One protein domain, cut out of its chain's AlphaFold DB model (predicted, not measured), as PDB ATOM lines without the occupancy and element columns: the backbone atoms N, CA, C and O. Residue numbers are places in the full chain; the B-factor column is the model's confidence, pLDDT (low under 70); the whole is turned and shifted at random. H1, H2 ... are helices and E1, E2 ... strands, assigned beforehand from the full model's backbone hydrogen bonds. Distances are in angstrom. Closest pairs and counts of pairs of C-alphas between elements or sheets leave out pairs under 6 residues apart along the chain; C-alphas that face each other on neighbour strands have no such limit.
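Overview. This is residues 9 to 73 and 81 to 156 of the 161 residues of an uncharacterized protein of Puccinia graminis f. sp. tritici (UniProt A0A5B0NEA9). A long, twisted sheet of five strands has helices H2, H3 and H5 over one face, while the opposite face is bare but for short H1, which stands up from it at one end. H2 runs along the sheet over E4, E3 and E2; H3 and H5 lie side by side as an antiparallel pair, H3 over E2 and H5 over E1, with tiny H4 in the link between them. The printed part has 141 residues, with five named helices and five named strands in the order H1 E1 E2 E3 E4 E5 H2 H3 H4 H5, and its class is mixed, helices and strands. The sheet's order is E4 E3 E2 E1 E5, all antiparallel. The whole is compact, with a radius of gyration of the C-alphas of 14.7 A and spans of 42 by 33 by 29 A.

Arrangement. Start at H1, residues 9 to 15, which is on the sheet over E2, residues 31 to 43, at a height over the sheet of 9.0 A; its closest C-alphas to E2 are those of Met 15 and Pro 41, 5.8 A apart. Read on through E1, residues 17 to 27, E2, E3, residues 46 to 55, and E4, residues 58 to 67: they form a meander, each strand the antiparallel neighbour of the one before, and each step is a hairpin. Look for N 23 and O 35 at 2.8 A between E1 and E2, N 38 and O 50 at 2.8 A between E2 and E3, and N 49 and O 64 at 2.8 A between E3 and E4. Past the cut, E5, residues 87 to 91, is an edge strand beside E1, with N 89 and O 18 2.8 A apart; E4 is the other edge strand. Next comes H2, residues 96 to 113, at a height of 9.8 A over the sheet, along the strands and on the opposite face from H1; the C-alphas of Ala 42 and Arg 99, the closest of E2 and H2, are 6.1 A apart. H3, residues 122 to 134, is on the same face as H2 at a height of 11.6 A. H2 and H3 form a helical hairpin and touch through residues 109 to 113 and 124 to 128 alone, closest at the C-alphas of Ile 113 and Phe 128, 7.0 A, with a steep tilt of 44 degrees, opposite ways. H4, residues 136 to 139, only grazes the sheet. H5, residues 143 to 155, touches H3 at a shallow tilt of 13 degrees, opposite ways, closest at the C-alphas of Arg 133 and Glu 143, 5.9 A. H5 lies 9.5 A over the sheet, and H2 and H5 are apart. Every O i to N i+4 pair is within hydrogen-bond range in H2, H3 and H5; in H1 it is 2 of 3, and H4 is too short for such a pair.

Along the chain. Find C-alpha 9 at (-21.777, -28.323, 13.888), where H1 begins. E1 then runs 30.9 A from first to last C-alpha, E2 38.2 A, E3 27.3 A, E4 28.3 A and E5 12.0 A. H2 begins at C-alpha 96, (0.113, -23.633, 11.655), and runs 25.9 A. H3 measures 18.5 A, and H5 runs 18.4 A to C-alpha 155 at (-20.675, -37.219, -15.388).

Size, cuts and confidence. The two C-alphas farthest apart are those of Arg 28 and Asp 95, at 43.9 A. Residues 74 to 80 are not printed, and C-alphas 73 and 81 stand 17.2 A apart across this cut, which falls in the link from E4 to E5. Of the links printed whole, H2 to H3 is short and the others are tight. The mean pLDDT of the printed part is 75.9; look for values under 70 at residues 9 to 14, 24 to 34, 53 to 60, 69 to 73, 81 to 85 and 114 to 121.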
ATOM      1  N   ALA A   9     -22.055 -27.031  14.511       60.75
ATOM      2  CA  ALA A   9     -21.777 -28.323  13.888       60.75
ATOM      3  C   ALA A   9     -21.269 -28.196  12.437       60.75
ATOM      4  O   ALA A   9     -20.390 -28.958  12.030       60.75
ATOM      5  N   GLU A  10     -21.780 -27.229  11.668       61.97
ATOM      6  CA  GLU A  10     -21.298 -26.940  10.313       61.97
ATOM      7  C   GLU A  10     -19.913 -26.295  10.368       61.97
ATOM      8  O   GLU A  10     -19.013 -26.730   9.655       61.97
ATOM      9  N   VAL A  11     -19.701 -25.328  11.266       63.84
ATOM     10  CA  VAL A  11     -18.390 -24.684  11.462       63.84
ATOM     11  C   VAL A  11     -17.323 -25.726  11.787       63.84
ATOM     12  O   VAL A  11     -16.281 -25.777  11.133       63.84
ATOM     13  N   ASN A  12     -17.608 -26.618  12.737       66.94
ATOM     14  CA  ASN A  12     -16.690 -27.680  13.150       66.94
ATOM     15  C   ASN A  12     -16.333 -28.636  12.006       66.94
ATOM     16  O   ASN A  12     -15.213 -29.143  11.961       66.94
ATOM     17  N   MET A  13     -17.242 -28.848  11.052       67.31
ATOM     18  CA  MET A  13     -16.973 -29.688   9.889       67.31
ATOM     19  C   MET A  13     -15.854 -29.112   9.004       67.31
ATOM     20  O   MET A  13     -15.060 -29.889   8.474       67.31
ATOM     21  N   PHE A  14     -15.759 -27.783   8.872       69.00
ATOM     22  CA  PHE A  14     -14.775 -27.085   8.028       69.00
ATOM     23  C   PHE A  14     -13.495 -26.661   8.761       69.00
ATOM     24  O   PHE A  14     -12.541 -26.247   8.112       69.00
ATOM     25  N   MET A  15     -13.447 -26.781  10.090       73.88
ATOM     26  CA  MET A  15     -12.323 -26.316  10.916       73.88
ATOM     27  C   MET A  15     -11.003 -27.042  10.651       73.88
ATOM     28  O   MET A  15      -9.947 -26.423  10.728       73.88
ATOM     29  N   ASN A  16     -11.058 -28.339  10.343       79.75
ATOM     30  CA  ASN A  16      -9.864 -29.176  10.162       79.75
ATOM     31  C   ASN A  16      -9.861 -29.937   8.840       79.75
ATOM     32  O   ASN A  16      -8.966 -30.734   8.594       79.75
ATOM     33  N   ARG A  17     -10.850 -29.727   7.971       84.62
ATOM     34  CA  ARG A  17     -10.999 -30.515   6.748       84.62
ATOM     35  C   ARG A  17     -10.936 -29.631   5.521       84.62
ATOM     36  O   ARG A  17     -11.541 -28.562   5.487       84.62
ATOM     37  N   VAL A  18     -10.232 -30.116   4.504       85.44
ATOM     38  CA  VAL A  18     -10.251 -29.504   3.174       85.44
ATOM     39  C   VAL A  18     -11.511 -29.936   2.456       85.44
ATOM     40  O   VAL A  18     -11.818 -31.129   2.408       85.44
ATOM     41  N   PHE A  19     -12.198 -28.974   1.853       84.44
ATOM     42  CA  PHE A  19     -13.338 -29.244   0.990       84.44
ATOM     43  C   PHE A  19     -13.111 -28.713  -0.404       84.44
ATOM     44  O   PHE A  19     -12.505 -27.663  -0.596       84.44
ATOM     45  N   ILE A  20     -13.677 -29.426  -1.361       81.88
ATOM     46  CA  ILE A  20     -13.760 -29.006  -2.746       81.88
ATOM     47  C   ILE A  20     -15.216 -29.037  -3.181       81.88
ATOM     48  O   ILE A  20     -15.968 -29.965  -2.873       81.88
ATOM     49  N   LEU A  21     -15.619 -27.978  -3.863       78.75
ATOM     50  CA  LEU A  21     -16.958 -27.794  -4.374       78.75
ATOM     51  C   LEU A  21     -16.854 -27.435  -5.856       78.75
ATOM     52  O   LEU A  21     -16.522 -26.290  -6.181       78.75
ATOM     53  N   PRO A  22     -17.138 -28.391  -6.752       72.94
ATOM     54  CA  PRO A  22     -17.391 -28.069  -8.140       72.94
ATOM     55  C   PRO A  22     -18.771 -27.415  -8.240       72.94
ATOM     56  O   PRO A  22     -19.754 -27.910  -7.688       72.94
ATOM     57  N   THR A  23     -18.844 -26.270  -8.903       72.75
ATOM     58  CA  THR A  23     -20.097 -25.571  -9.185       72.75
ATOM     59  C   THR A  23     -20.255 -25.479 -10.684       72.75
ATOM     60  O   THR A  23     -19.328 -25.079 -11.369       72.75
ATOM     61  N   PHE A  24     -21.434 -25.816 -11.177       67.38
ATOM     62  CA  PHE A  24     -21.745 -25.788 -12.594       67.38
ATOM     63  C   PHE A  24     -22.833 -24.748 -12.861       67.38
ATOM     64  O   PHE A  24     -23.837 -24.700 -12.144       67.38
ATOM     65  N   ARG A  25     -22.609 -23.860 -13.830       65.62
ATOM     66  CA  ARG A  25     -23.513 -22.766 -14.193       65.62
ATOM     67  C   ARG A  25     -23.586 -22.630 -15.713       65.62
ATOM     68  O   ARG A  25     -22.558 -22.736 -16.368       65.62
ATOM     69  N   PRO A  26     -24.763 -22.341 -16.283       59.97
ATOM     70  CA  PRO A  26     -24.849 -22.028 -17.700       59.97
ATOM     71  C   PRO A  26     -24.173 -20.676 -17.980       59.97
ATOM     72  O   PRO A  26     -24.379 -19.705 -17.244       59.97
ATOM     73  N   CYS A  27     -23.387 -20.598 -19.051       60.44
ATOM     74  CA  CYS A  27     -22.764 -19.370 -19.539       60.44
ATOM     75  C   CYS A  27     -23.256 -19.075 -20.954       60.44
ATOM     76  O   CYS A  27     -23.201 -19.929 -21.830       60.44
ATOM     77  N   ARG A  28     -23.715 -17.845 -21.206       53.66
ATOM     78  CA  ARG A  28     -24.189 -17.453 -22.544       53.66
ATOM     79  C   ARG A  28     -23.092 -17.479 -23.611       53.66
ATOM     80  O   ARG A  28     -23.418 -17.659 -24.775       53.66
ATOM     81  N   GLU A  29     -21.835 -17.274 -23.224       55.59
ATOM     82  CA  GLU A  29     -20.697 -17.203 -24.153       55.59
ATOM     83  C   GLU A  29     -20.115 -18.592 -24.458       55.59
ATOM     84  O   GLU A  29     -19.680 -18.838 -25.578       55.59
ATOM     85  N   HIS A  30     -20.168 -19.524 -23.498       55.12
ATOM     86  CA  HIS A  30     -19.473 -20.819 -23.574       55.12
ATOM     87  C   HIS A  30     -20.384 -22.047 -23.373       55.12
ATOM     88  O   HIS A  30     -19.901 -23.176 -23.342       55.12
ATOM     89  N   GLY A  31     -21.698 -21.849 -23.212       59.06
ATOM     90  CA  GLY A  31     -22.675 -22.886 -22.855       59.06
ATOM     91  C   GLY A  31     -22.595 -23.271 -21.376       59.06
ATOM     92  O   GLY A  31     -23.514 -22.992 -20.606       59.06
ATOM     93  N   ASP A  32     -21.441 -23.794 -20.972       61.84
ATOM     94  CA  ASP A  32     -21.216 -24.503 -19.715       61.84
ATOM     95  C   ASP A  32     -20.036 -23.895 -18.950       61.84
ATOM     96  O   ASP A  32     -18.927 -23.808 -19.470       61.84
ATOM     97  N   HIS A  33     -20.244 -23.480 -17.700       66.38
ATOM     98  CA  HIS A  33     -19.219 -22.889 -16.837       66.38
ATOM     99  C   HIS A  33     -19.067 -23.714 -15.571       66.38
ATOM    100  O   HIS A  33     -20.028 -23.939 -14.838       66.38
ATOM    101  N   HIS A  34     -17.850 -24.172 -15.311       66.75
ATOM    102  CA  HIS A  34     -17.526 -24.865 -14.081       66.75
ATOM    103  C   HIS A  34     -16.623 -23.945 -13.265       66.75
ATOM    104  O   HIS A  34     -15.572 -23.498 -13.723       66.75
ATOM    105  N   GLU A  35     -17.039 -23.684 -12.037       73.31
ATOM    106  CA  GLU A  35     -16.246 -23.023 -11.019       73.31
ATOM    107  C   GLU A  35     -15.743 -24.076 -10.039       73.31
ATOM    108  O   GLU A  35     -16.468 -25.008  -9.672       73.31
ATOM    109  N   LEU A  36     -14.522 -23.894  -9.547       76.19
ATOM    110  CA  LEU A  36     -13.995 -24.705  -8.460       76.19
ATOM    111  C   LEU A  36     -13.808 -23.833  -7.230       76.19
ATOM    112  O   LEU A  36     -13.121 -22.811  -7.272       76.19
ATOM    113  N   THR A  37     -14.421 -24.248  -6.128       81.50
ATOM    114  CA  THR A  37     -14.185 -23.647  -4.818       81.50
ATOM    115  C   THR A  37     -13.457 -24.646  -3.933       81.50
ATOM    116  O   THR A  37     -13.951 -25.749  -3.712       81.50
ATOM    117  N   ILE A  38     -12.294 -24.261  -3.413       83.56
ATOM    118  CA  ILE A  38     -11.506 -25.060  -2.475       83.56
ATOM    119  C   ILE A  38     -11.430 -24.306  -1.155       83.56
ATOM    120  O   ILE A  38     -11.019 -23.147  -1.107       83.56
ATOM    121  N   VAL A  39     -11.836 -24.973  -0.083       85.38
ATOM    122  CA  VAL A  39     -11.841 -24.441   1.277       85.38
ATOM    123  C   VAL A  39     -10.727 -25.118   2.053       85.38
ATOM    124  O   VAL A  39     -10.766 -26.333   2.254       85.38
ATOM    125  N   VAL A  40      -9.756 -24.329   2.502       87.06
ATOM    126  CA  VAL A  40      -8.603 -24.794   3.274       87.06
ATOM    127  C   VAL A  40      -8.627 -24.156   4.663       87.06
ATOM    128  O   VAL A  40      -8.642 -22.929   4.758       87.06
ATOM    129  N   PRO A  41      -8.610 -24.947   5.745       85.62
ATOM    130  CA  PRO A  41      -8.425 -24.443   7.100       85.62
ATOM    131  C   PRO A  41      -7.181 -23.561   7.260       85.62
ATOM    132  O   PRO A  41      -6.069 -23.996   6.975       85.62
ATOM    133  N   ALA A  42      -7.366 -22.350   7.787       84.75
ATOM    134  CA  ALA A  42      -6.288 -21.439   8.196       84.75
ATOM    135  C   ALA A  42      -6.046 -21.460   9.718       84.75
ATOM    136  O   ALA A  42      -5.052 -20.932  10.208       84.75
ATOM    137  N   GLY A  43      -6.951 -22.091  10.472       80.38
ATOM    138  CA  GLY A  43      -6.907 -22.169  11.930       80.38
ATOM    139  C   GLY A  43      -7.702 -21.074  12.629       80.38
ATOM    140  O   GLY A  43      -8.196 -20.140  12.008       80.38
ATOM    141  N   LYS A  44      -7.876 -21.216  13.950       79.94
ATOM    142  CA  LYS A  44      -8.603 -20.254  14.806       79.94
ATOM    143  C   LYS A  44     -10.022 -19.897  14.317       79.94
ATOM    144  O   LYS A  44     -10.476 -18.776  14.531       79.94
ATOM    145  N   GLY A  45     -10.741 -20.817  13.671       76.12
ATOM    146  CA  GLY A  45     -12.062 -20.492  13.106       76.12
ATOM    147  C   GLY A  45     -12.031 -19.911  11.697       76.12
ATOM    148  O   GLY A  45     -13.083 -19.522  11.197       76.12
ATOM    149  N   GLN A  46     -10.861 -19.820  11.065       83.25
ATOM    150  CA  GLN A  46     -10.688 -19.219   9.750       83.25
ATOM    151  C   GLN A  46     -10.380 -20.268   8.682       83.25
ATOM    152  O   GLN A  46      -9.705 -21.266   8.948       83.25
ATOM    153  N   SER A  47     -10.817 -19.981   7.457       84.31
ATOM    154  CA  SER A  47     -10.482 -20.758   6.264       84.31
ATOM    155  C   SER A  47     -10.158 -19.848   5.091       84.31
ATOM    156  O   SER A  47     -10.791 -18.811   4.895       84.31
ATOM    157  N   ILE A  48      -9.187 -20.254   4.283       86.38
ATOM    158  CA  ILE A  48      -8.917 -19.654   2.983       86.38
ATOM    159  C   ILE A  48      -9.834 -20.323   1.968       86.38
ATOM    160  O   ILE A  48      -9.867 -21.547   1.846       86.38
ATOM    161  N   VAL A  49     -10.578 -19.508   1.237       84.25
ATOM    162  CA  VAL A  49     -11.384 -19.937   0.105       84.25
ATOM    163  C   VAL A  49     -10.691 -19.502  -1.167       84.25
ATOM    164  O   VAL A  49     -10.578 -18.307  -1.455       84.25
ATOM    165  N   TYR A  50     -10.246 -20.493  -1.924       81.94
ATOM    166  CA  TYR A  50      -9.822 -20.322  -3.299       81.94
ATOM    167  C   TYR A  50     -11.044 -20.538  -4.176       81.94
ATOM    168  O   TYR A  50     -11.659 -21.602  -4.130       81.94
ATOM    169  N   ARG A  51     -11.421 -19.522  -4.947       78.31
ATOM    170  CA  ARG A  51     -12.461 -19.641  -5.965       78.31
ATOM    171  C   ARG A  51     -11.870 -19.294  -7.305       78.31
ATOM    172  O   ARG A  51     -11.326 -18.208  -7.499       78.31
ATOM    173  N   ILE A  52     -12.056 -20.217  -8.219       73.69
ATOM    174  CA  ILE A  52     -11.651 -20.096  -9.598       73.69
ATOM    175  C   ILE A  52     -12.906 -19.999 -10.435       73.69
ATOM    176  O   ILE A  52     -13.806 -20.832 -10.312       73.69
ATOM    177  N   ALA A  53     -12.962 -18.955 -11.246       69.50
ATOM    178  CA  ALA A  53     -14.075 -18.688 -12.130       69.50
ATOM    179  C   ALA A  53     -13.588 -17.893 -13.344       69.50
ATOM    180  O   ALA A  53     -12.517 -17.294 -13.342       69.50
ATOM    181  N   GLU A  54     -14.410 -17.868 -14.377       62.78
ATOM    182  CA  GLU A  54     -14.247 -17.003 -15.543       62.78
ATOM    183  C   GLU A  54     -15.344 -15.927 -15.545       62.78
ATOM    184  O   GLU A  54     -16.466 -16.170 -15.094       62.78
ATOM    185  N   ASN A  55     -15.013 -14.734 -16.034       60.94
ATOM    186  CA  ASN A  55     -15.973 -13.693 -16.407       60.94
ATOM    187  C   ASN A  55     -15.820 -13.356 -17.900       60.94
ATOM    188  O   ASN A  55     -14.886 -13.843 -18.529       60.94
ATOM    189  N   ASN A  56     -16.675 -12.475 -18.438       54.03
ATOM    190  CA  ASN A  56     -16.769 -12.108 -19.867       54.03
ATOM    191  C   ASN A  56     -15.467 -11.608 -20.537       54.03
ATOM    192  O   ASN A  56     -15.499 -11.112 -21.663       54.03
ATOM    193  N   LYS A  57     -14.328 -11.589 -19.834       54.81
ATOM    194  CA  LYS A  57     -13.045 -11.156 -20.381       54.81
ATOM    195  C   LYS A  57     -11.888 -12.101 -20.077       54.81
ATOM    196  O   LYS A  57     -11.008 -12.149 -20.930       54.81
ATOM    197  N   LYS A  58     -11.831 -12.770 -18.909       61.06
ATOM    198  CA  LYS A  58     -10.712 -13.651 -18.493       61.06
ATOM    199  C   LYS A  58     -11.101 -14.646 -17.389       61.06
ATOM    200  O   LYS A  58     -12.013 -14.398 -16.593       61.06
ATOM    201  N   TYR A  59     -10.312 -15.712 -17.283       65.25
ATOM    202  CA  TYR A  59     -10.176 -16.520 -16.072       65.25
ATOM    203  C   TYR A  59      -9.602 -15.682 -14.917       65.25
ATOM    204  O   TYR A  59      -8.786 -14.782 -15.138       65.25
ATOM    205  N   TYR A  60     -10.020 -15.975 -13.684       68.50
ATOM    206  CA  TYR A  60      -9.393 -15.427 -12.488       68.50
ATOM    207  C   TYR A  60      -9.358 -16.429 -11.327       68.50
ATOM    208  O   TYR A  60     -10.356 -17.067 -10.972       68.50
ATOM    209  N   LEU A  61      -8.207 -16.487 -10.657       77.00
ATOM    210  CA  LEU A  61      -8.068 -17.045  -9.316       77.00
ATOM    211  C   LEU A  61      -8.379 -15.963  -8.270       77.00
ATOM    212  O   LEU A  61      -7.653 -14.981  -8.127       77.00
ATOM    213  N   SER A  62      -9.445 -16.157  -7.498       78.50
ATOM    214  CA  SER A  62      -9.762 -15.337  -6.325       78.50
ATOM    215  C   SER A  62      -9.436 -16.067  -5.025       78.50
ATOM    216  O   SER A  62      -9.684 -17.263  -4.879       78.50
ATOM    217  N   LYS A  63      -8.890 -15.322  -4.064       86.06
ATOM    218  CA  LYS A  63      -8.540 -15.791  -2.720       86.06
ATOM    219  C   LYS A  63      -9.257 -14.921  -1.698       86.06
ATOM    220  O   LYS A  63      -9.152 -13.697  -1.754       86.06
ATOM    221  N   LYS A  64      -9.964 -15.541  -0.754       85.06
ATOM    222  CA  LYS A  64     -10.615 -14.839   0.357       85.06
ATOM    223  C   LYS A  64     -10.369 -15.572   1.669       85.06
ATOM    224  O   LYS A  64     -10.605 -16.772   1.752       85.06
ATOM    225  N   LEU A  65      -9.924 -14.855   2.697       85.31
ATOM    226  CA  LEU A  65      -9.916 -15.368   4.067       85.31
ATOM    227  C   LEU A  65     -11.313 -15.169   4.663       85.31
ATOM    228  O   LEU A  65     -11.825 -14.052   4.649       85.31
ATOM    229  N   LEU A  66     -11.923 -16.244   5.152       81.44
ATOM    230  CA  LEU A  66     -13.238 -16.236   5.784       81.44
ATOM    231  C   LEU A  66     -13.122 -16.588   7.259       81.44
ATOM    232  O   LEU A  66     -12.390 -17.508   7.626       81.44
ATOM    233  N   ASN A  67     -13.910 -15.913   8.089       78.94
ATOM    234  CA  ASN A  67     -14.175 -16.371   9.447       78.94
ATOM    235  C   ASN A  67     -15.435 -17.243   9.444       78.94
ATOM    236  O   ASN A  67     -16.539 -16.727   9.310       78.94
ATOM    237  N   LEU A  68     -15.278 -18.556   9.631       70.25
ATOM    238  CA  LEU A  68     -16.364 -19.538   9.535       70.25
ATOM    239  C   LEU A  68     -17.491 -19.312  10.558       70.25
ATOM    240  O   LEU A  68     -18.603 -19.789  10.356       70.25
ATOM    241  N   ARG A  69     -17.220 -18.592  11.658       66.44
ATOM    242  CA  ARG A  69     -18.230 -18.263  12.678       66.44
ATOM    243  C   ARG A  69     -19.136 -17.107  12.263       66.44
ATOM    244  O   ARG A  69     -20.268 -17.030  12.725       66.44
ATOM    245  N   THR A  70     -18.637 -16.194  11.434       65.88
ATOM    246  CA  THR A  70     -19.359 -14.979  11.019       65.88
ATOM    247  C   THR A  70     -19.749 -14.994   9.546       65.88
ATOM    248  O   THR A  70     -20.645 -14.265   9.135       65.88
ATOM    249  N   GLU A  71     -19.076 -15.817   8.750       62.44
ATOM    250  CA  GLU A  71     -19.267 -15.969   7.318       62.44
ATOM    251  C   GLU A  71     -19.540 -17.444   7.027       62.44
ATOM    252  O   GLU A  71     -18.668 -18.302   7.168       62.44
ATOM    253  N   ILE A  72     -20.769 -17.743   6.610       57.66
ATOM    254  CA  ILE A  72     -21.111 -19.068   6.096       57.66
ATOM    255  C   ILE A  72     -20.428 -19.211   4.734       57.66
ATOM    256  O   ILE A  72     -20.506 -18.307   3.896       57.66
ATOM    257  N   LEU A  73     -19.773 -20.350   4.497       58.62
ATOM    258  CA  LEU A  73     -19.329 -20.708   3.153       58.62
ATOM    259  C   LEU A  73     -20.534 -20.615   2.202       58.62
ATOM    260  O   LEU A  73     -21.621 -21.067   2.565       58.62
ATOM    261  N   ASP A  81     -30.854 -29.845  -5.842       42.94
ATOM    262  CA  ASP A  81     -29.770 -30.048  -6.810       42.94
ATOM    263  C   ASP A  81     -28.603 -30.811  -6.155       42.94
ATOM    264  O   ASP A  81     -27.682 -30.242  -5.561       42.94
ATOM    265  N   GLY A  82     -28.681 -32.145  -6.212       38.75
ATOM    266  CA  GLY A  82     -27.717 -33.078  -5.611       38.75
ATOM    267  C   GLY A  82     -26.286 -32.979  -6.160       38.75
ATOM    268  O   GLY A  82     -25.384 -33.611  -5.615       38.75
ATOM    269  N   SER A  83     -26.064 -32.153  -7.186       47.28
ATOM    270  CA  SER A  83     -24.784 -31.923  -7.866       47.28
ATOM    271  C   SER A  83     -23.787 -31.037  -7.095       47.28
ATOM    272  O   SER A  83     -22.637 -30.909  -7.508       47.28
ATOM    273  N   ARG A  84     -24.194 -30.437  -5.966       55.97
ATOM    274  CA  ARG A  84     -23.477 -29.323  -5.307       55.97
ATOM    275  C   ARG A  84     -23.034 -29.592  -3.858       55.97
ATOM    276  O   ARG A  84     -22.892 -28.657  -3.066       55.97
ATOM    277  N   ARG A  85     -22.869 -30.853  -3.444       63.81
ATOM    278  CA  ARG A  85     -22.405 -31.162  -2.075       63.81
ATOM    279  C   ARG A  85     -20.885 -30.968  -1.968       63.81
ATOM    280  O   ARG A  85     -20.164 -31.576  -2.757       63.81
ATOM    281  N   PRO A  86     -20.381 -30.186  -0.993       72.19
ATOM    282  CA  PRO A  86     -18.948 -30.097  -0.733       72.19
ATOM    283  C   PRO A  86     -18.369 -31.487  -0.458       72.19
ATOM    284  O   PRO A  86     -18.856 -32.206   0.417       72.19
ATOM    285  N   MET A  87     -17.323 -31.866  -1.187       80.19
ATOM    286  CA  MET A  87     -16.619 -33.122  -0.966       80.19
ATOM    287  C   MET A  87     -15.422 -32.875  -0.053       80.19
ATOM    288  O   MET A  87     -14.580 -32.029  -0.347       80.19
ATOM    289  N   TRP A  88     -15.335 -33.605   1.059       84.44
ATOM    290  CA  TRP A  88     -14.196 -33.486   1.968       84.44
ATOM    291  C   TRP A  88     -13.024 -34.316   1.452       84.44
ATOM    292  O   TRP A  88     -13.184 -35.504   1.195       84.44
ATOM    293  N   LEU A  89     -11.846 -33.723   1.294       85.81
ATOM    294  CA  LEU A  89     -10.692 -34.388   0.682       85.81
ATOM    295  C   LEU A  89      -9.758 -35.009   1.714       85.81
ATOM    296  O   LEU A  89      -9.306 -36.133   1.527       85.81
ATOM    297  N   GLY A  90      -9.516 -34.318   2.819       85.06
ATOM    298  CA  GLY A  90      -8.580 -34.747   3.850       85.06
ATOM    299  C   GLY A  90      -8.728 -33.914   5.114       85.06
ATOM    300  O   GLY A  90      -9.378 -32.866   5.102       85.06
ATOM    301  N   GLU A  91      -8.163 -34.421   6.204       87.06
ATOM    302  CA  GLU A  91      -8.095 -33.737   7.489       87.06
ATOM    303  C   GLU A  91      -6.666 -33.238   7.678       87.06
ATOM    304  O   GLU A  91      -5.701 -33.941   7.378       87.06
ATOM    305  N   ILE A  92      -6.542 -32.004   8.143       83.44
ATOM    306  CA  ILE A  92      -5.273 -31.349   8.410       83.44
ATOM    307  C   ILE A  92      -5.131 -31.256   9.921       83.44
ATOM    308  O   ILE A  92      -6.071 -30.873  10.620       83.44
ATOM    309  N   ALA A  93      -3.942 -31.591  10.413       80.94
ATOM    310  CA  ALA A  93      -3.604 -31.393  11.813       80.94
ATOM    311  C   ALA A  93      -3.750 -29.912  12.206       80.94
ATOM    312  O   ALA A  93      -3.584 -29.015  11.377       80.94
ATOM    313  N   ASP A  94      -4.028 -29.653  13.482       79.31
ATOM    314  CA  ASP A  94      -4.088 -28.297  14.033       79.31
ATOM    315  C   ASP A  94      -2.674 -27.723  14.241       79.31
ATOM    316  O   ASP A  94      -2.257 -27.412  15.351       79.31
ATOM    317  N   ASP A  95      -1.918 -27.640  13.146       84.12
ATOM    318  CA  ASP A  95      -0.539 -27.169  13.092       84.12
ATOM    319  C   ASP A  95      -0.444 -26.002  12.087       84.12
ATOM    320  O   ASP A  95      -0.793 -26.175  10.910       84.12
ATOM    321  N   PRO A  96      -0.006 -24.803  12.523       84.25
ATOM    322  CA  PRO A  96       0.113 -23.633  11.655       84.25
ATOM    323  C   PRO A  96       1.033 -23.851  10.450       84.25
ATOM    324  O   PRO A  96       0.668 -23.474   9.338       84.25
ATOM    325  N   VAL A  97       2.174 -24.518  10.640       86.62
ATOM    326  CA  VAL A  97       3.173 -24.755   9.586       86.62
ATOM    327  C   VAL A  97       2.600 -25.681   8.521       86.62
ATOM    328  O   VAL A  97       2.755 -25.427   7.325       86.62
ATOM    329  N   ILE A  98       1.887 -26.735   8.933       85.31
ATOM    330  CA  ILE A  98       1.232 -27.659   7.995       85.31
ATOM    331  C   ILE A  98       0.160 -26.926   7.175       85.31
ATOM    332  O   ILE A  98       0.077 -27.127   5.961       85.31
ATOM    333  N   ARG A  99      -0.648 -26.067   7.809       85.56
ATOM    334  CA  ARG A  99      -1.704 -25.303   7.119       85.56
ATOM    335  C   ARG A  99      -1.143 -24.276   6.141       85.56
ATOM    336  O   ARG A  99      -1.634 -24.196   5.016       85.56
ATOM    337  N   GLU A 100      -0.118 -23.526   6.539       86.00
ATOM    338  CA  GLU A 100       0.548 -22.541   5.679       86.00
ATOM    339  C   GLU A 100       1.209 -23.220   4.478       86.00
ATOM    340  O   GLU A 100       0.927 -22.858   3.337       86.00
ATOM    341  N   THR A 101       1.972 -24.291   4.719       88.06
ATOM    342  CA  THR A 101       2.633 -25.062   3.654       88.06
ATOM    343  C   THR A 101       1.621 -25.618   2.652       88.06
ATOM    344  O   THR A 101       1.854 -25.599   1.442       88.06
ATOM    345  N   LEU A 102       0.475 -26.115   3.131       87.50
ATOM    346  CA  LEU A 102      -0.594 -26.597   2.261       87.50
ATOM    347  C   LEU A 102      -1.210 -25.462   1.437       87.50
ATOM    348  O   LEU A 102      -1.437 -25.640   0.241       87.50
ATOM    349  N   ALA A 103      -1.489 -24.316   2.058       86.69
ATOM    350  CA  ALA A 103      -2.073 -23.165   1.378       86.69
ATOM    351  C   ALA A 103      -1.144 -22.617   0.282       86.69
ATOM    352  O   ALA A 103      -1.605 -22.336  -0.824       86.69
ATOM    353  N   GLU A 104       0.158 -22.519   0.554       89.31
ATOM    354  CA  GLU A 104       1.168 -22.091  -0.421       89.31
ATOM    355  C   GLU A 104       1.277 -23.061  -1.597       89.31
ATOM    356  O   GLU A 104       1.212 -22.642  -2.754       89.31
ATOM    357  N   ARG A 105       1.379 -24.366  -1.316       88.69
ATOM    358  CA  ARG A 105       1.434 -25.409  -2.352       88.69
ATOM    359  C   ARG A 105       0.185 -25.412  -3.217       88.69
ATOM    360  O   ARG A 105       0.288 -25.511  -4.438       88.69
ATOM    361  N   LEU A 106      -0.983 -25.288  -2.590       87.19
ATOM    362  CA  LEU A 106      -2.245 -25.217  -3.309       87.19
ATOM    363  C   LEU A 106      -2.282 -23.978  -4.203       87.19
ATOM    364  O   LEU A 106      -2.590 -24.095  -5.381       87.19
ATOM    365  N   GLU A 107      -1.941 -22.804  -3.677       86.31
ATOM    366  CA  GLU A 107      -1.942 -21.574  -4.464       86.31
ATOM    367  C   GLU A 107      -0.964 -21.644  -5.645       86.31
ATOM    368  O   GLU A 107      -1.323 -21.251  -6.754       86.31
ATOM    369  N   ALA A 108       0.233 -22.198  -5.441       87.38
ATOM    370  CA  ALA A 108       1.206 -22.411  -6.507       87.38
ATOM    371  C   ALA A 108       0.669 -23.354  -7.596       87.38
ATOM    372  O   ALA A 108       0.781 -23.042  -8.780       87.38
ATOM    373  N   ALA A 109       0.033 -24.464  -7.211       85.44
ATOM    374  CA  ALA A 109      -0.576 -25.400  -8.152       85.44
ATOM    375  C   ALA A 109      -1.719 -24.753  -8.944       85.44
ATOM    376  O   ALA A 109      -1.762 -24.853 -10.166       85.44
ATOM    377  N   LEU A 110      -2.611 -24.027  -8.265       82.44
ATOM    378  CA  LEU A 110      -3.718 -23.326  -8.911       82.44
ATOM    379  C   LEU A 110      -3.221 -22.299  -9.940       82.44
ATOM    380  O   LEU A 110      -3.765 -22.233 -11.038       82.44
ATOM    381  N   ARG A 111      -2.156 -21.553  -9.618       80.69
ATOM    382  CA  ARG A 111      -1.520 -20.591 -10.535       80.69
ATOM    383  C   ARG A 111      -0.756 -21.252 -11.681       80.69
ATOM    384  O   ARG A 111      -0.708 -20.693 -12.765       80.69
ATOM    385  N   ALA A 112      -0.148 -22.416 -11.466       80.81
ATOM    386  CA  ALA A 112       0.576 -23.129 -12.520       80.81
ATOM    387  C   ALA A 112      -0.368 -23.706 -13.589       80.81
ATOM    388  O   ALA A 112       0.006 -23.811 -14.754       80.81
ATOM    389  N   ILE A 113      -1.586 -24.077 -13.186       74.94
ATOM    390  CA  ILE A 113      -2.613 -24.641 -14.075       74.94
ATOM    391  C   ILE A 113      -3.461 -23.515 -14.708       74.94
ATOM    392  O   ILE A 113      -4.147 -23.736 -15.701       74.94
ATOM    393  N   GLU A 114      -3.427 -22.290 -14.170       67.19
ATOM    394  CA  GLU A 114      -4.062 -21.107 -14.768       67.19
ATOM    395  C   GLU A 114      -3.518 -20.857 -16.190       67.19
ATOM    396  O   GLU A 114      -2.381 -20.427 -16.384       67.19
ATOM    397  N   LYS A 115      -4.342 -21.147 -17.207       65.75
ATOM    398  CA  LYS A 115      -4.026 -20.929 -18.626       65.75
ATOM    399  C   LYS A 115      -4.800 -19.709 -19.139       65.75
ATOM    400  O   LYS A 115      -6.027 -19.715 -19.058       65.75
ATOM    401  N   PRO A 116      -4.126 -18.684 -19.695       55.97
ATOM    402  CA  PRO A 116      -4.771 -17.425 -20.079       55.97
ATOM    403  C   PRO A 116      -5.805 -17.548 -21.210       55.97
ATOM    404  O   PRO A 116      -6.704 -16.714 -21.264       55.97
ATOM    405  N   ASP A 117      -5.722 -18.590 -22.047       55.06
ATOM    406  CA  ASP A 117      -6.563 -18.757 -23.247       55.06
ATOM    407  C   ASP A 117      -7.421 -20.041 -23.239       55.06
ATOM    408  O   ASP A 117      -8.028 -20.395 -24.249       55.06
ATOM    409  N   ALA A 118      -7.479 -20.768 -22.117       55.72
ATOM    410  CA  ALA A 118      -8.328 -21.953 -22.004       55.72
ATOM    411  C   ALA A 118      -9.749 -21.534 -21.592       55.72
ATOM    412  O   ALA A 118     -10.027 -21.316 -20.412       55.72
ATOM    413  N   ALA A 119     -10.631 -21.398 -22.584       45.97
ATOM    414  CA  ALA A 119     -12.051 -21.153 -22.374       45.97
ATOM    415  C   ALA A 119     -12.679 -22.313 -21.589       45.97
ATOM    416  O   ALA A 119     -12.543 -23.473 -21.957       45.97
ATOM    417  N   CYS A 120     -13.395 -21.974 -20.523       53.00
ATOM    418  CA  CYS A 120     -14.391 -22.812 -19.876       53.00
ATOM    419  C   CYS A 120     -14.053 -24.277 -19.497       53.00
ATOM    420  O   CYS A 120     -14.198 -25.240 -20.246       53.00
ATOM    421  N   SER A 121     -14.037 -24.442 -18.174       64.50
ATOM    422  CA  SER A 121     -15.015 -25.277 -17.473       64.50
ATOM    423  C   SER A 121     -14.496 -26.646 -17.001       64.50
ATOM    424  O   SER A 121     -14.115 -26.766 -15.842       64.50
ATOM    425  N   ARG A 122     -14.391 -27.693 -17.808       70.44
ATOM    426  CA  ARG A 122     -14.147 -29.031 -17.236       70.44
ATOM    427  C   ARG A 122     -12.689 -29.474 -17.253       70.44
ATOM    428  O   ARG A 122     -12.227 -30.051 -16.271       70.44
ATOM    429  N   GLU A 123     -11.959 -29.212 -18.336       75.31
ATOM    430  CA  GLU A 123     -10.590 -29.725 -18.504       75.31
ATOM    431  C   GLU A 123      -9.638 -29.206 -17.434       75.31
ATOM    432  O   GLU A 123      -8.918 -29.994 -16.838       75.31
ATOM    433  N   TRP A 124      -9.696 -27.913 -17.112       76.94
ATOM    434  CA  TRP A 124      -8.870 -27.339 -16.050       76.94
ATOM    435  C   TRP A 124      -9.150 -27.993 -14.689       76.94
ATOM    436  O   TRP A 124      -8.229 -28.353 -13.957       76.94
ATOM    437  N   ALA A 125     -10.428 -28.192 -14.344       77.69
ATOM    438  CA  ALA A 125     -10.797 -28.823 -13.081       77.69
ATOM    439  C   ALA A 125     -10.315 -30.283 -13.031       77.69
ATOM    440  O   ALA A 125      -9.896 -30.758 -11.975       77.69
ATOM    441  N   LEU A 126     -10.320 -30.973 -14.175       81.88
ATOM    442  CA  LEU A 126      -9.734 -32.303 -14.317       81.88
ATOM    443  C   LEU A 126      -8.203 -32.275 -14.200       81.88
ATOM    444  O   LEU A 126      -7.672 -33.113 -13.478       81.88
ATOM    445  N   GLU A 127      -7.511 -31.313 -14.820       84.44
ATOM    446  CA  GLU A 127      -6.054 -31.123 -14.696       84.44
ATOM    447  C   GLU A 127      -5.657 -30.899 -13.233       84.44
ATOM    448  O   GLU A 127      -4.750 -31.559 -12.727       84.44
ATOM    449  N   PHE A 128      -6.386 -30.041 -12.511       85.25
ATOM    450  CA  PHE A 128      -6.161 -29.839 -11.081       85.25
ATOM    451  C   PHE A 128      -6.404 -31.110 -10.263       85.25
ATOM    452  O   PHE A 128      -5.620 -31.429  -9.370       85.25
ATOM    453  N   ILE A 129      -7.475 -31.856 -10.546       85.88
ATOM    454  CA  ILE A 129      -7.758 -33.097  -9.819       85.88
ATOM    455  C   ILE A 129      -6.705 -34.158 -10.109       85.88
ATOM    456  O   ILE A 129      -6.316 -34.877  -9.192       85.88
ATOM    457  N   ASP A 130      -6.230 -34.271 -11.346       89.19
ATOM    458  CA  ASP A 130      -5.166 -35.209 -11.686       89.19
ATOM    459  C   ASP A 130      -3.848 -34.820 -11.005       89.19
ATOM    460  O   ASP A 130      -3.251 -35.674 -10.348       89.19
ATOM    461  N   TRP A 131      -3.484 -33.532 -10.992       90.62
ATOM    462  CA  TRP A 131      -2.364 -33.039 -10.184       90.62
ATOM    463  C   TRP A 131      -2.533 -33.390  -8.696       90.62
ATOM    464  O   TRP A 131      -1.628 -33.946  -8.070       90.62
ATOM    465  N   ALA A 132      -3.713 -33.140  -8.122       89.38
ATOM    466  CA  ALA A 132      -3.995 -33.434  -6.719       89.38
ATOM    467  C   ALA A 132      -3.945 -34.938  -6.408       89.38
ATOM    468  O   ALA A 132      -3.610 -35.325  -5.288       89.38
ATOM    469  N   ARG A 133      -4.273 -35.803  -7.379       91.25
ATOM    470  CA  ARG A 133      -4.149 -37.263  -7.252       91.25
ATOM    471  C   ARG A 133      -2.695 -37.702  -7.243       91.25
ATOM    472  O   ARG A 133      -2.348 -38.566  -6.444       91.25
ATOM    473  N   GLU A 134      -1.851 -37.112  -8.076       91.25
ATOM    474  CA  GLU A 134      -0.410 -37.392  -8.075       91.25
ATOM    475  C   GLU A 134       0.244 -36.956  -6.756       91.25
ATOM    476  O   GLU A 134       1.082 -37.672  -6.213       91.25
ATOM    477  N   HIS A 135      -0.230 -35.852  -6.172       90.38
ATOM    478  CA  HIS A 135       0.315 -35.271  -4.942       90.38
ATOM    479  C   HIS A 135      -0.491 -35.635  -3.679       90.38
ATOM    480  O   HIS A 135      -0.280 -35.050  -2.615       90.38
ATOM    481  N   HIS A 136      -1.410 -36.608  -3.747       87.88
ATOM    482  CA  HIS A 136      -2.361 -36.881  -2.658       87.88
ATOM    483  C   HIS A 136      -1.683 -37.236  -1.324       87.88
ATOM    484  O   HIS A 136      -2.186 -36.858  -0.267       87.88
ATOM    485  N   ASN A 137      -0.529 -37.913  -1.365       86.25
ATOM    486  CA  ASN A 137       0.259 -38.244  -0.175       86.25
ATOM    487  C   ASN A 137       0.817 -36.989   0.507       86.25
ATOM    488  O   ASN A 137       0.751 -36.863   1.729       86.25
ATOM    489  N   GLU A 138       1.317 -36.039  -0.283       86.12
ATOM    490  CA  GLU A 138       1.870 -34.773   0.209       86.12
ATOM    491  C   GLU A 138       0.774 -33.869   0.775       86.12
ATOM    492  O   GLU A 138       0.953 -33.222   1.805       86.12
ATOM    493  N   LEU A 139      -0.391 -33.875   0.124       84.31
ATOM    494  CA  LEU A 139      -1.569 -33.119   0.538       84.31
ATOM    495  C   LEU A 139      -2.322 -33.787   1.699       84.31
ATOM    496  O   LEU A 139      -3.192 -33.162   2.308       84.31
ATOM    497  N   ARG A 140      -2.002 -35.050   2.014       85.19
ATOM    498  CA  ARG A 140      -2.753 -35.918   2.939       85.19
ATOM    499  C   ARG A 140      -4.238 -36.016   2.571       85.19
ATOM    500  O   ARG A 140      -5.121 -36.016   3.431       85.19
ATOM    501  N   TRP A 141      -4.524 -36.068   1.275       89.06
ATOM    502  CA  TRP A 141      -5.877 -36.175   0.739       89.06
ATOM    503  C   TRP A 141      -6.209 -37.620   0.371       89.06
ATOM    504  O   TRP A 141      -5.356 -38.414  -0.015       89.06
ATOM    505  N   CYS A 142      -7.487 -37.966   0.473       88.25
ATOM    506  CA  CYS A 142      -7.993 -39.286   0.144       88.25
ATOM    507  C   CYS A 142      -8.064 -39.468  -1.377       88.25
ATOM    508  O   CYS A 142      -8.965 -38.934  -2.031       88.25
ATOM    509  N   GLU A 143      -7.181 -40.301  -1.936       88.88
ATOM    510  CA  GLU A 143      -7.143 -40.589  -3.377       88.88
ATOM    511  C   GLU A 143      -8.497 -41.089  -3.909       88.88
ATOM    512  O   GLU A 143      -8.971 -40.637  -4.952       88.88
ATOM    513  N   GLY A 144      -9.174 -41.965  -3.155       86.06
ATOM    514  CA  GLY A 144     -10.491 -42.491  -3.530       86.06
ATOM    515  C   GLY A 144     -11.548 -41.401  -3.737       86.06
ATOM    516  O   GLY A 144     -12.379 -41.509  -4.638       86.06
ATOM    517  N   ARG A 145     -11.479 -40.303  -2.977       85.94
ATOM    518  CA  ARG A 145     -12.399 -39.171  -3.147       85.94
ATOM    519  C   ARG A 145     -12.019 -38.279  -4.303       85.94
ATOM    520  O   ARG A 145     -12.903 -37.826  -5.013       85.94
ATOM    521  N   LEU A 146     -10.728 -38.083  -4.549       86.94
ATOM    522  CA  LEU A 146     -10.279 -37.391  -5.754       86.94
ATOM    523  C   LEU A 146     -10.713 -38.148  -7.021       86.94
ATOM    524  O   LEU A 146     -11.183 -37.529  -7.973       86.94
ATOM    525  N   ARG A 147     -10.661 -39.489  -7.016       86.88
ATOM    526  CA  ARG A 147     -11.232 -40.318  -8.095       86.88
ATOM    527  C   ARG A 147     -12.743 -40.120  -8.227       86.88
ATOM    528  O   ARG A 147     -13.233 -39.929  -9.337       86.88
ATOM    529  N   GLN A 148     -13.478 -40.128  -7.115       84.62
ATOM    530  CA  GLN A 148     -14.926 -39.901  -7.125       84.62
ATOM    531  C   GLN A 148     -15.289 -38.500  -7.639       84.62
ATOM    532  O   GLN A 148     -16.240 -38.353  -8.404       84.62
ATOM    533  N   LEU A 149     -14.524 -37.478  -7.264       82.06
ATOM    534  CA  LEU A 149     -14.694 -36.112  -7.745       82.06
ATOM    535  C   LEU A 149     -14.444 -36.013  -9.249       82.06
ATOM    536  O   LEU A 149     -15.246 -35.409  -9.953       82.06
ATOM    537  N   LYS A 150     -13.384 -36.663  -9.748       85.44
ATOM    538  CA  LYS A 150     -13.103 -36.756 -11.185       85.44
ATOM    539  C   LYS A 150     -14.284 -37.361 -11.940       85.44
ATOM    540  O   LYS A 150     -14.741 -36.790 -12.922       85.44
ATOM    541  N   ILE A 151     -14.805 -38.490 -11.454       83.12
ATOM    542  CA  ILE A 151     -15.989 -39.142 -12.034       83.12
ATOM    543  C   ILE A 151     -17.194 -38.196 -11.988       83.12
ATOM    544  O   ILE A 151     -17.897 -38.067 -12.982       83.12
ATOM    545  N   THR A 152     -17.403 -37.499 -10.870       78.19
ATOM    546  CA  THR A 152     -18.510 -36.544 -10.709       78.19
ATOM    547  C   THR A 152     -18.439 -35.438 -11.759       78.19
ATOM    548  O   THR A 152     -19.432 -35.195 -12.431       78.19
ATOM    549  N   LEU A 153     -17.271 -34.822 -11.961       76.12
ATOM    550  CA  LEU A 153     -17.080 -33.800 -12.996       76.12
ATOM    551  C   LEU A 153     -17.269 -34.342 -14.419       76.12
ATOM    552  O   LEU A 153     -17.796 -33.645 -15.277       76.12
ATOM    553  N   LEU A 154     -16.838 -35.576 -14.689       78.56
ATOM    554  CA  LEU A 154     -17.010 -36.199 -16.005       78.56
ATOM    555  C   LEU A 154     -18.478 -36.523 -16.310       78.56
ATOM    556  O   LEU A 154     -18.891 -36.425 -17.463       78.56
ATOM    557  N   LEU A 155     -19.249 -36.901 -15.286       76.19
ATOM    558  CA  LEU A 155     -20.675 -37.219 -15.388       76.19
ATOM    559  C   LEU A 155     -21.582 -35.984 -15.305       76.19
ATOM    560  O   LEU A 155     -22.779 -36.103 -15.554       76.19
ATOM    561  N   GLN A 156     -21.045 -34.816 -14.945       70.06
ATOM    562  CA  GLN A 156     -21.782 -33.558 -15.000       70.06
ATOM    563  C   GLN A 156     -22.005 -33.170 -16.468       70.06
ATOM    564  O   GLN A 156     -21.097 -32.722 -17.166       70.06
TER     565      GLN A 156